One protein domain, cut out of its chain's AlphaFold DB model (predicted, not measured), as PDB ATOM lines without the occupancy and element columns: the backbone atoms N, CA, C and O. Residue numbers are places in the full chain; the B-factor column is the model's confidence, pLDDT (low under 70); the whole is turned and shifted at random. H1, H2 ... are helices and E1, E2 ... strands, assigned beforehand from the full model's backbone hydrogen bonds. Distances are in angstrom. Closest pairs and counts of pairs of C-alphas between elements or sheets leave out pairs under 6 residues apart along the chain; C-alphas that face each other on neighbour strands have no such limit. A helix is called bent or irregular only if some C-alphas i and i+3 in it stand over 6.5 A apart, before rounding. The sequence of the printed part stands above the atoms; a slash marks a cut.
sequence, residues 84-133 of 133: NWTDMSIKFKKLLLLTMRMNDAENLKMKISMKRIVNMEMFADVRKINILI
ATOM      1  N   ASN A  84     -50.416  39.320  18.867       89.75
ATOM      2  CA  ASN A  84     -51.575  40.222  18.924       89.75
ATOM      3  C   ASN A  84     -52.664  39.821  17.902       89.75
ATOM      4  O   ASN A  84     -53.095  40.608  17.059       89.75
ATOM      5  N   TRP A  85     -53.053  38.543  17.899       84.50
ATOM      6  CA  TRP A  85     -53.952  37.955  16.905       84.50
ATOM      7  C   TRP A  85     -55.368  38.535  16.961       84.50
ATOM      8  O   TRP A  85     -56.095  38.447  15.971       84.50
ATOM      9  N   THR A  86     -55.764  39.138  18.085       87.38
ATOM     10  CA  THR A  86     -57.061  39.803  18.275       87.38
ATOM     11  C   THR A  86     -57.253  40.965  17.309       87.38
ATOM     12  O   THR A  86     -58.322  41.058  16.697       87.38
ATOM     13  N   ASP A  87     -56.198  41.739  17.060       93.69
ATOM     14  CA  ASP A  87     -56.227  42.924  16.192       93.69
ATOM     15  C   ASP A  87     -55.981  42.591  14.709       93.69
ATOM     16  O   ASP A  87     -56.066  43.449  13.831       93.69
ATOM     17  N   MET A  88     -55.700  41.323  14.393       91.62
ATOM     18  CA  MET A  88     -55.363  40.881  13.040       91.62
ATOM     19  C   MET A  88     -56.592  40.611  12.151       91.62
ATOM     20  O   MET A  88     -57.698  40.314  12.615       91.62
ATOM     21  N   SER A  89     -56.374  40.636  10.830       95.81
ATOM     22  CA  SER A  89     -57.403  40.347   9.817       95.81
ATOM     23  C   SER A  89     -58.006  38.936   9.941       95.81
ATOM     24  O   SER A  89     -57.343  37.988  10.371       95.81
ATOM     25  N   ILE A  90     -59.246  38.747   9.463       94.38
ATOM     26  CA  ILE A  90     -59.891  37.419   9.391       94.38
ATOM     27  C   ILE A  90     -59.025  36.400   8.628       94.38
ATOM     28  O   ILE A  90     -58.971  35.230   9.010       94.38
ATOM     29  N   LYS A  91     -58.329  36.827   7.563       94.69
ATOM     30  CA  LYS A  91     -57.438  35.955   6.782       94.69
ATOM     31  C   LYS A  91     -56.279  35.434   7.638       94.69
ATOM     32  O   LYS A  91     -55.996  34.240   7.600       94.69
ATOM     33  N   PHE A  92     -55.665  36.302   8.443       91.31
ATOM     34  CA  PHE A  92     -54.606  35.917   9.376       91.31
ATOM     35  C   PHE A  92     -55.123  34.964  10.457       91.31
ATOM     36  O   PHE A  92     -54.528  33.916  10.676       91.31
ATOM     37  N   LYS A  93     -56.277  35.263  11.068       91.88
ATOM     38  CA  LYS A  93     -56.901  34.406  12.093       91.88
ATOM     39  C   LYS A  93     -57.192  32.989  11.576       91.88
ATOM     40  O   LYS A  93     -56.955  32.017  12.288       91.88
ATOM     41  N   LYS A  94     -57.648  32.850  10.324       92.88
ATOM     42  CA  LYS A  94     -57.855  31.538   9.677       92.88
ATOM     43  C   LYS A  94     -56.547  30.775   9.464       92.88
ATOM     44  O   LYS A  94     -56.512  29.571   9.701       92.88
ATOM     45  N   LEU A  95     -55.491  31.466   9.033       91.00
ATOM     46  CA  LEU A  95     -54.170  30.865   8.850       91.00
ATOM     47  C   LEU A  95     -53.574  30.419  10.191       91.00
ATOM     48  O   LEU A  95     -53.117  29.290  10.308       91.00
ATOM     49  N   LEU A  96     -53.676  31.265  11.218       88.50
ATOM     50  CA  LEU A  96     -53.261  30.965  12.586       88.50
ATOM     51  C   LEU A  96     -53.971  29.721  13.136       88.50
ATOM     52  O   LEU A  96     -53.323  28.810  13.644       88.50
ATOM     53  N   LEU A  97     -55.297  29.650  12.974       87.19
ATOM     54  CA  LEU A  97     -56.095  28.497  13.389       87.19
ATOM     55  C   LEU A  97     -55.689  27.213  12.648       87.19
ATOM     56  O   LEU A  97     -55.649  26.144  13.255       87.19
ATOM     57  N   LEU A  98     -55.381  27.304  11.351       87.56
ATOM     58  CA  LEU A  98     -54.887  26.170  10.569       87.56
ATOM     59  C   LEU A  98     -53.531  25.683  11.096       87.56
ATOM     60  O   LEU A  98     -53.369  24.487  11.316       87.56
ATOM     61  N   THR A  99     -52.591  26.597  11.357       86.25
ATOM     62  CA  THR A  99     -51.273  26.273  11.920       86.25
ATOM     63  C   THR A  99     -51.384  25.638  13.306       86.25
ATOM     64  O   THR A  99     -50.729  24.632  13.561       86.25
ATOM     65  N   MET A 100     -52.249  26.158  14.183       83.00
ATOM     66  CA  MET A 100     -52.509  25.556  15.498       83.00
ATOM     67  C   MET A 100     -53.063  24.134  15.365       83.00
ATOM     68  O   MET A 100     -52.578  23.227  16.028       83.00
ATOM     69  N   ARG A 101     -54.034  23.920  14.465       82.12
ATOM     70  CA  ARG A 101     -54.594  22.587  14.203       82.12
ATOM     71  C   ARG A 101     -53.558  21.629  13.637       82.12
ATOM     72  O   ARG A 101     -53.546  20.484  14.048       82.12
ATOM     73  N   MET A 102     -52.685  22.070  12.734       80.25
ATOM     74  CA  MET A 102     -51.596  21.234  12.216       80.25
ATOM     75  C   MET A 102     -50.575  20.881  13.307       80.25
ATOM     76  O   MET A 102     -50.133  19.739  13.372       80.25
ATOM     77  N   ASN A 103     -50.255  21.824  14.200       75.25
ATOM     78  CA  ASN A 103     -49.343  21.593  15.324       75.25
ATOM     79  C   ASN A 103     -49.936  20.702  16.434       75.25
ATOM     80  O   ASN A 103     -49.173  20.082  17.175       75.25
ATOM     81  N   ASP A 104     -51.268  20.650  16.565       72.56
ATOM     82  CA  ASP A 104     -51.993  19.841  17.562       72.56
ATOM     83  C   ASP A 104     -52.486  18.486  17.005       72.56
ATOM     84  O   ASP A 104     -52.619  17.512  17.745       72.56
ATOM     85  N   ALA A 105     -52.712  18.385  15.687       58.28
ATOM     86  CA  ALA A 105     -53.242  17.190  15.019       58.28
ATOM     87  C   ALA A 105     -52.288  15.990  15.059       58.28
ATOM     88  O   ALA A 105     -52.739  14.845  15.000       58.28
ATOM     89  N   GLU A 106     -50.987  16.221  15.223       56.72
ATOM     90  CA  GLU A 106     -50.053  15.151  15.539       56.72
ATOM     91  C   GLU A 106     -49.848  15.048  17.049       56.72
ATOM     92  O   GLU A 106     -48.993  15.685  17.669       56.72
ATOM     93  N   ASN A 107     -50.588  14.108  17.636       57.72
ATOM     94  CA  ASN A 107     -50.320  13.521  18.946       57.72
ATOM     95  C   ASN A 107     -49.011  12.690  18.929       57.72
ATOM     96  O   ASN A 107     -48.947  11.610  19.518       57.72
ATOM     97  N   LEU A 108     -47.943  13.199  18.293       58.38
ATOM     98  CA  LEU A 108     -46.553  12.716  18.313       58.38
ATOM     99  C   LEU A 108     -45.925  12.888  19.710       58.38
ATOM    100  O   LEU A 108     -44.771  13.273  19.891       58.38
ATOM    101  N   LYS A 109     -46.699  12.600  20.753       61.00
ATOM    102  CA  LYS A 109     -46.166  12.227  22.051       61.00
ATOM    103  C   LYS A 109     -45.540  10.858  21.832       61.00
ATOM    104  O   LYS A 109     -46.253   9.860  21.795       61.00
ATOM    105  N   MET A 110     -44.226  10.822  21.614       62.06
ATOM    106  CA  MET A 110     -43.496   9.562  21.514       62.06
ATOM    107  C   MET A 110     -43.793   8.755  22.775       62.06
ATOM    108  O   MET A 110     -43.581   9.222  23.891       62.06
ATOM    109  N   LYS A 111     -44.362   7.570  22.592       63.81
ATOM    110  CA  LYS A 111     -44.696   6.645  23.667       63.81
ATOM    111  C   LYS A 111     -43.704   5.499  23.596       63.81
ATOM    112  O   LYS A 111     -43.645   4.817  22.583       63.81
ATOM    113  N   ILE A 112     -42.941   5.279  24.663       62.22
ATOM    114  CA  ILE A 112     -42.119   4.061  24.797       62.22
ATOM    115  C   ILE A 112     -43.025   2.864  25.114       62.22
ATOM    116  O   ILE A 112     -42.710   1.725  24.796       62.22
ATOM    117  N   SER A 113     -44.182   3.118  25.729       62.66
ATOM    118  CA  SER A 113     -45.223   2.127  25.995       62.66
ATOM    119  C   SER A 113     -46.586   2.816  26.035       62.66
ATOM    120  O   SER A 113     -46.664   4.028  26.236       62.66
ATOM    121  N   MET A 114     -47.676   2.050  25.919       55.53
ATOM    122  CA  MET A 114     -49.053   2.544  26.090       55.53
ATOM    123  C   MET A 114     -49.239   3.437  27.333       55.53
ATOM    124  O   MET A 114     -50.070   4.343  27.310       55.53
ATOM    125  N   LYS A 115     -48.452   3.207  28.394       68.12
ATOM    126  CA  LYS A 115     -48.500   3.956  29.661       68.12
ATOM    127  C   LYS A 115     -47.380   4.988  29.837       68.12
ATOM    128  O   LYS A 115     -47.428   5.744  30.799       68.12
ATOM    129  N   ARG A 116     -46.356   5.009  28.975       58.31
ATOM    130  CA  ARG A 116     -45.166   5.863  29.151       58.31
ATOM    131  C   ARG A 116     -44.926   6.744  27.937       58.31
ATOM    132  O   ARG A 116     -44.540   6.257  26.877       58.31
ATOM    133  N   ILE A 117     -45.131   8.040  28.139       70.06
ATOM    134  CA  ILE A 117     -44.827   9.103  27.183       70.06
ATOM    135  C   ILE A 117     -43.413   9.615  27.465       70.06
ATOM    136  O   ILE A 117     -43.035   9.788  28.619       70.06
ATOM    137  N   VAL A 118     -42.646   9.869  26.411       64.75
ATOM    138  CA  VAL A 118     -41.338  10.518  26.475       64.75
ATOM    139  C   VAL A 118     -41.560  12.012  26.630       64.75
ATOM    140  O   VAL A 118     -41.906  12.709  25.677       64.75
ATOM    141  N   ASN A 119     -41.406  12.485  27.856       67.19
ATOM    142  CA  ASN A 119     -41.466  13.888  28.241       67.19
ATOM    143  C   ASN A 119     -40.377  14.172  29.295       67.19
ATOM    144  O   ASN A 119     -39.701  13.261  29.775       67.19
ATOM    145  N   MET A 120     -40.202  15.443  29.663       64.75
ATOM    146  CA  MET A 120     -39.222  15.842  30.687       64.75
ATOM    147  C   MET A 120     -39.464  15.173  32.049       64.75
ATOM    148  O   MET A 120     -38.510  14.877  32.765       64.75
ATOM    149  N   GLU A 121     -40.722  14.895  32.384       72.31
ATOM    150  CA  GLU A 121     -41.118  14.196  33.610       72.31
ATOM    151  C   GLU A 121     -40.566  12.762  33.649       72.31
ATOM    152  O   GLU A 121     -39.908  12.381  34.616       72.31
ATOM    153  N   MET A 122     -40.687  12.007  32.553       74.12
ATOM    154  CA  MET A 122     -40.112  10.665  32.439       74.12
ATOM    155  C   MET A 122     -38.586  10.670  32.645       74.12
ATOM    156  O   MET A 122     -38.045   9.789  33.316       74.12
ATOM    157  N   PHE A 123     -37.874  11.663  32.100       68.50
ATOM    158  CA  PHE A 123     -36.428  11.793  32.313       68.50
ATOM    159  C   PHE A 123     -36.074  12.150  33.761       68.50
ATOM    160  O   PHE A 123     -35.039  11.705  34.263       68.50
ATOM    161  N   ALA A 124     -36.906  12.939  34.444       71.50
ATOM    162  CA  ALA A 124     -36.730  13.232  35.863       71.50
ATOM    163  C   ALA A 124     -36.919  11.970  36.725       71.50
ATOM    164  O   ALA A 124     -36.141  11.746  37.653       71.50
ATOM    165  N   ASP A 125     -37.881  11.116  36.379       74.75
ATOM    166  CA  ASP A 125     -38.153   9.867  37.095       74.75
ATOM    167  C   ASP A 125     -37.042   8.824  36.926       74.75
ATOM    168  O   ASP A 125     -36.604   8.225  37.909       74.75
ATOM    169  N   VAL A 126     -36.515   8.640  35.707       68.56
ATOM    170  CA  VAL A 126     -35.362   7.745  35.469       68.56
ATOM    171  C   VAL A 126     -34.140   8.205  36.268       68.56
ATOM    172  O   VAL A 126     -33.433   7.388  36.857       68.56
ATOM    173  N   ARG A 127     -33.909   9.521  36.341       57.78
ATOM    174  CA  ARG A 127     -32.785  10.093  37.091       57.78
ATOM    175  C   ARG A 127     -32.900   9.836  38.596       57.78
ATOM    176  O   ARG A 127     -31.885   9.592  39.233       57.78
ATOM    177  N   LYS A 128     -34.118   9.848  39.151       60.94
ATOM    178  CA  LYS A 128     -34.365   9.512  40.564       60.94
ATOM    179  C   LYS A 128     -34.051   8.046  40.867       60.94
ATOM    180  O   LYS A 128     -33.441   7.773  41.892       60.94
ATOM    181  N   ILE A 129     -34.415   7.122  39.974       62.38
ATOM    182  CA  ILE A 129     -34.136   5.684  40.149       62.38
ATOM    183  C   ILE A 129     -32.625   5.412  40.168       62.38
ATOM    184  O   ILE A 129     -32.154   4.696  41.042       62.38
ATOM    185  N   ASN A 130     -31.857   6.028  39.264       48.69
ATOM    186  CA  ASN A 130     -30.401   5.833  39.179       48.69
ATOM    187  C   ASN A 130     -29.590   6.464  40.326       48.69
ATOM    188  O   ASN A 130     -28.407   6.174  40.440       48.69
ATOM    189  N   ILE A 131     -30.179   7.345  41.139       45.91
ATOM    190  CA  ILE A 131     -29.512   7.939  42.315       45.91
ATOM    191  C   ILE A 131     -29.752   7.092  43.581       45.91
ATOM    192  O   ILE A 131     -29.070   7.271  44.586       45.91
ATOM    193  N   LEU A 132     -30.719   6.171  43.544       44.19
ATOM    194  CA  LEU A 132     -31.139   5.337  44.676       44.19
ATOM    195  C   LEU A 132     -30.536   3.916  44.670       44.19
ATOM    196  O   LEU A 132     -30.827   3.152  45.590       44.19
ATOM    197  N   ILE A 133     -29.726   3.571  43.663       44.19
ATOM    198  CA  ILE A 133     -28.981   2.302  43.533       44.19
ATOM    199  C   ILE A 133     -27.491   2.609  43.660       44.19
ATOM    200  O   ILE A 133     -26.804   1.858  44.385       44.19
TER     201      ILE A 133
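This is residues 84 to 133 of the 133 residues of an uncharacterized protein of Acyrthosiphon pisum (UniProt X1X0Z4). Two helices, H1 and H2, lie toward opposite ends of a long, thin, open chain, apart from each other, and between them the backbone makes one small turn in which the short strand E1 pairs with residues 116 to 117. No compact core gathers these parts, and much of both helices stands free. The printed part has 50 residues, with two named helices and one named strand in the order H1, E1, H2, and the class is mostly helix. The whole is extended, with a radius of gyration of the C-alphas of 18.7 A, and its outline is a rod spanning 58 by 23 by 9 A.

From the first printed residue, residues 84 to 89 come before H1, residues 90 to 105. Residues 86 to 92, of which 90 to 92 belong to H1, stand free, with no C-alpha 8 or more residues away along the chain within 10 A. Residues 97 to 107, of which 97 to 105 belong to H1, stand free as well. A tight link of 5 residues joins H1 to E1, residues 111 to 113, yet the two are apart. E1 pairs with no named strand, but its residues 111 to 113 pair, antiparallel, with the short stretch of residues 116 to 117. A short link of 6 residues joins E1 to H2, residues 120 to 131, and these two are apart too. H1 and H2 are apart, with no C-alpha of the one within 8 A of the other. Residues 120 to 133, of which 120 to 131 belong to H2, stand free. In H1 and H2 every backbone O i to N i+4 pair is within hydrogen-bond range.

H1 runs from Ile 90, with its C-alpha at (-59.891, 37.419, 9.391), to Ala 105, with its C-alpha at (-53.242, 17.190, 15.019), and is 22.0 A long from first to last C-alpha. E1 runs from Lys 111 to Ser 113, 5.1 A from first to last C-alpha. H2 runs from Met 120 to Ile 131, 17.1 A from first to last C-alpha, and its last C-alpha is at (-29.512, 7.939, 42.315). Neither helix is bent or irregular.

The two C-alphas farthest apart are those of Ser 89 and Ile 133, 58.2 A, and the first and last printed C-alphas, of Asn 84 and Ile 133, are 50.5 A apart. The printed part has no cut, ends at the chain's last residue, 133, and has no long link. The mean pLDDT of the printed part is 72.5, and it is 85 for H1, 63 for E1 and 64 for H2. Confidence is under 70 in 24 residues: 105 to 116, 118 to 120, 123 and 126 to 133.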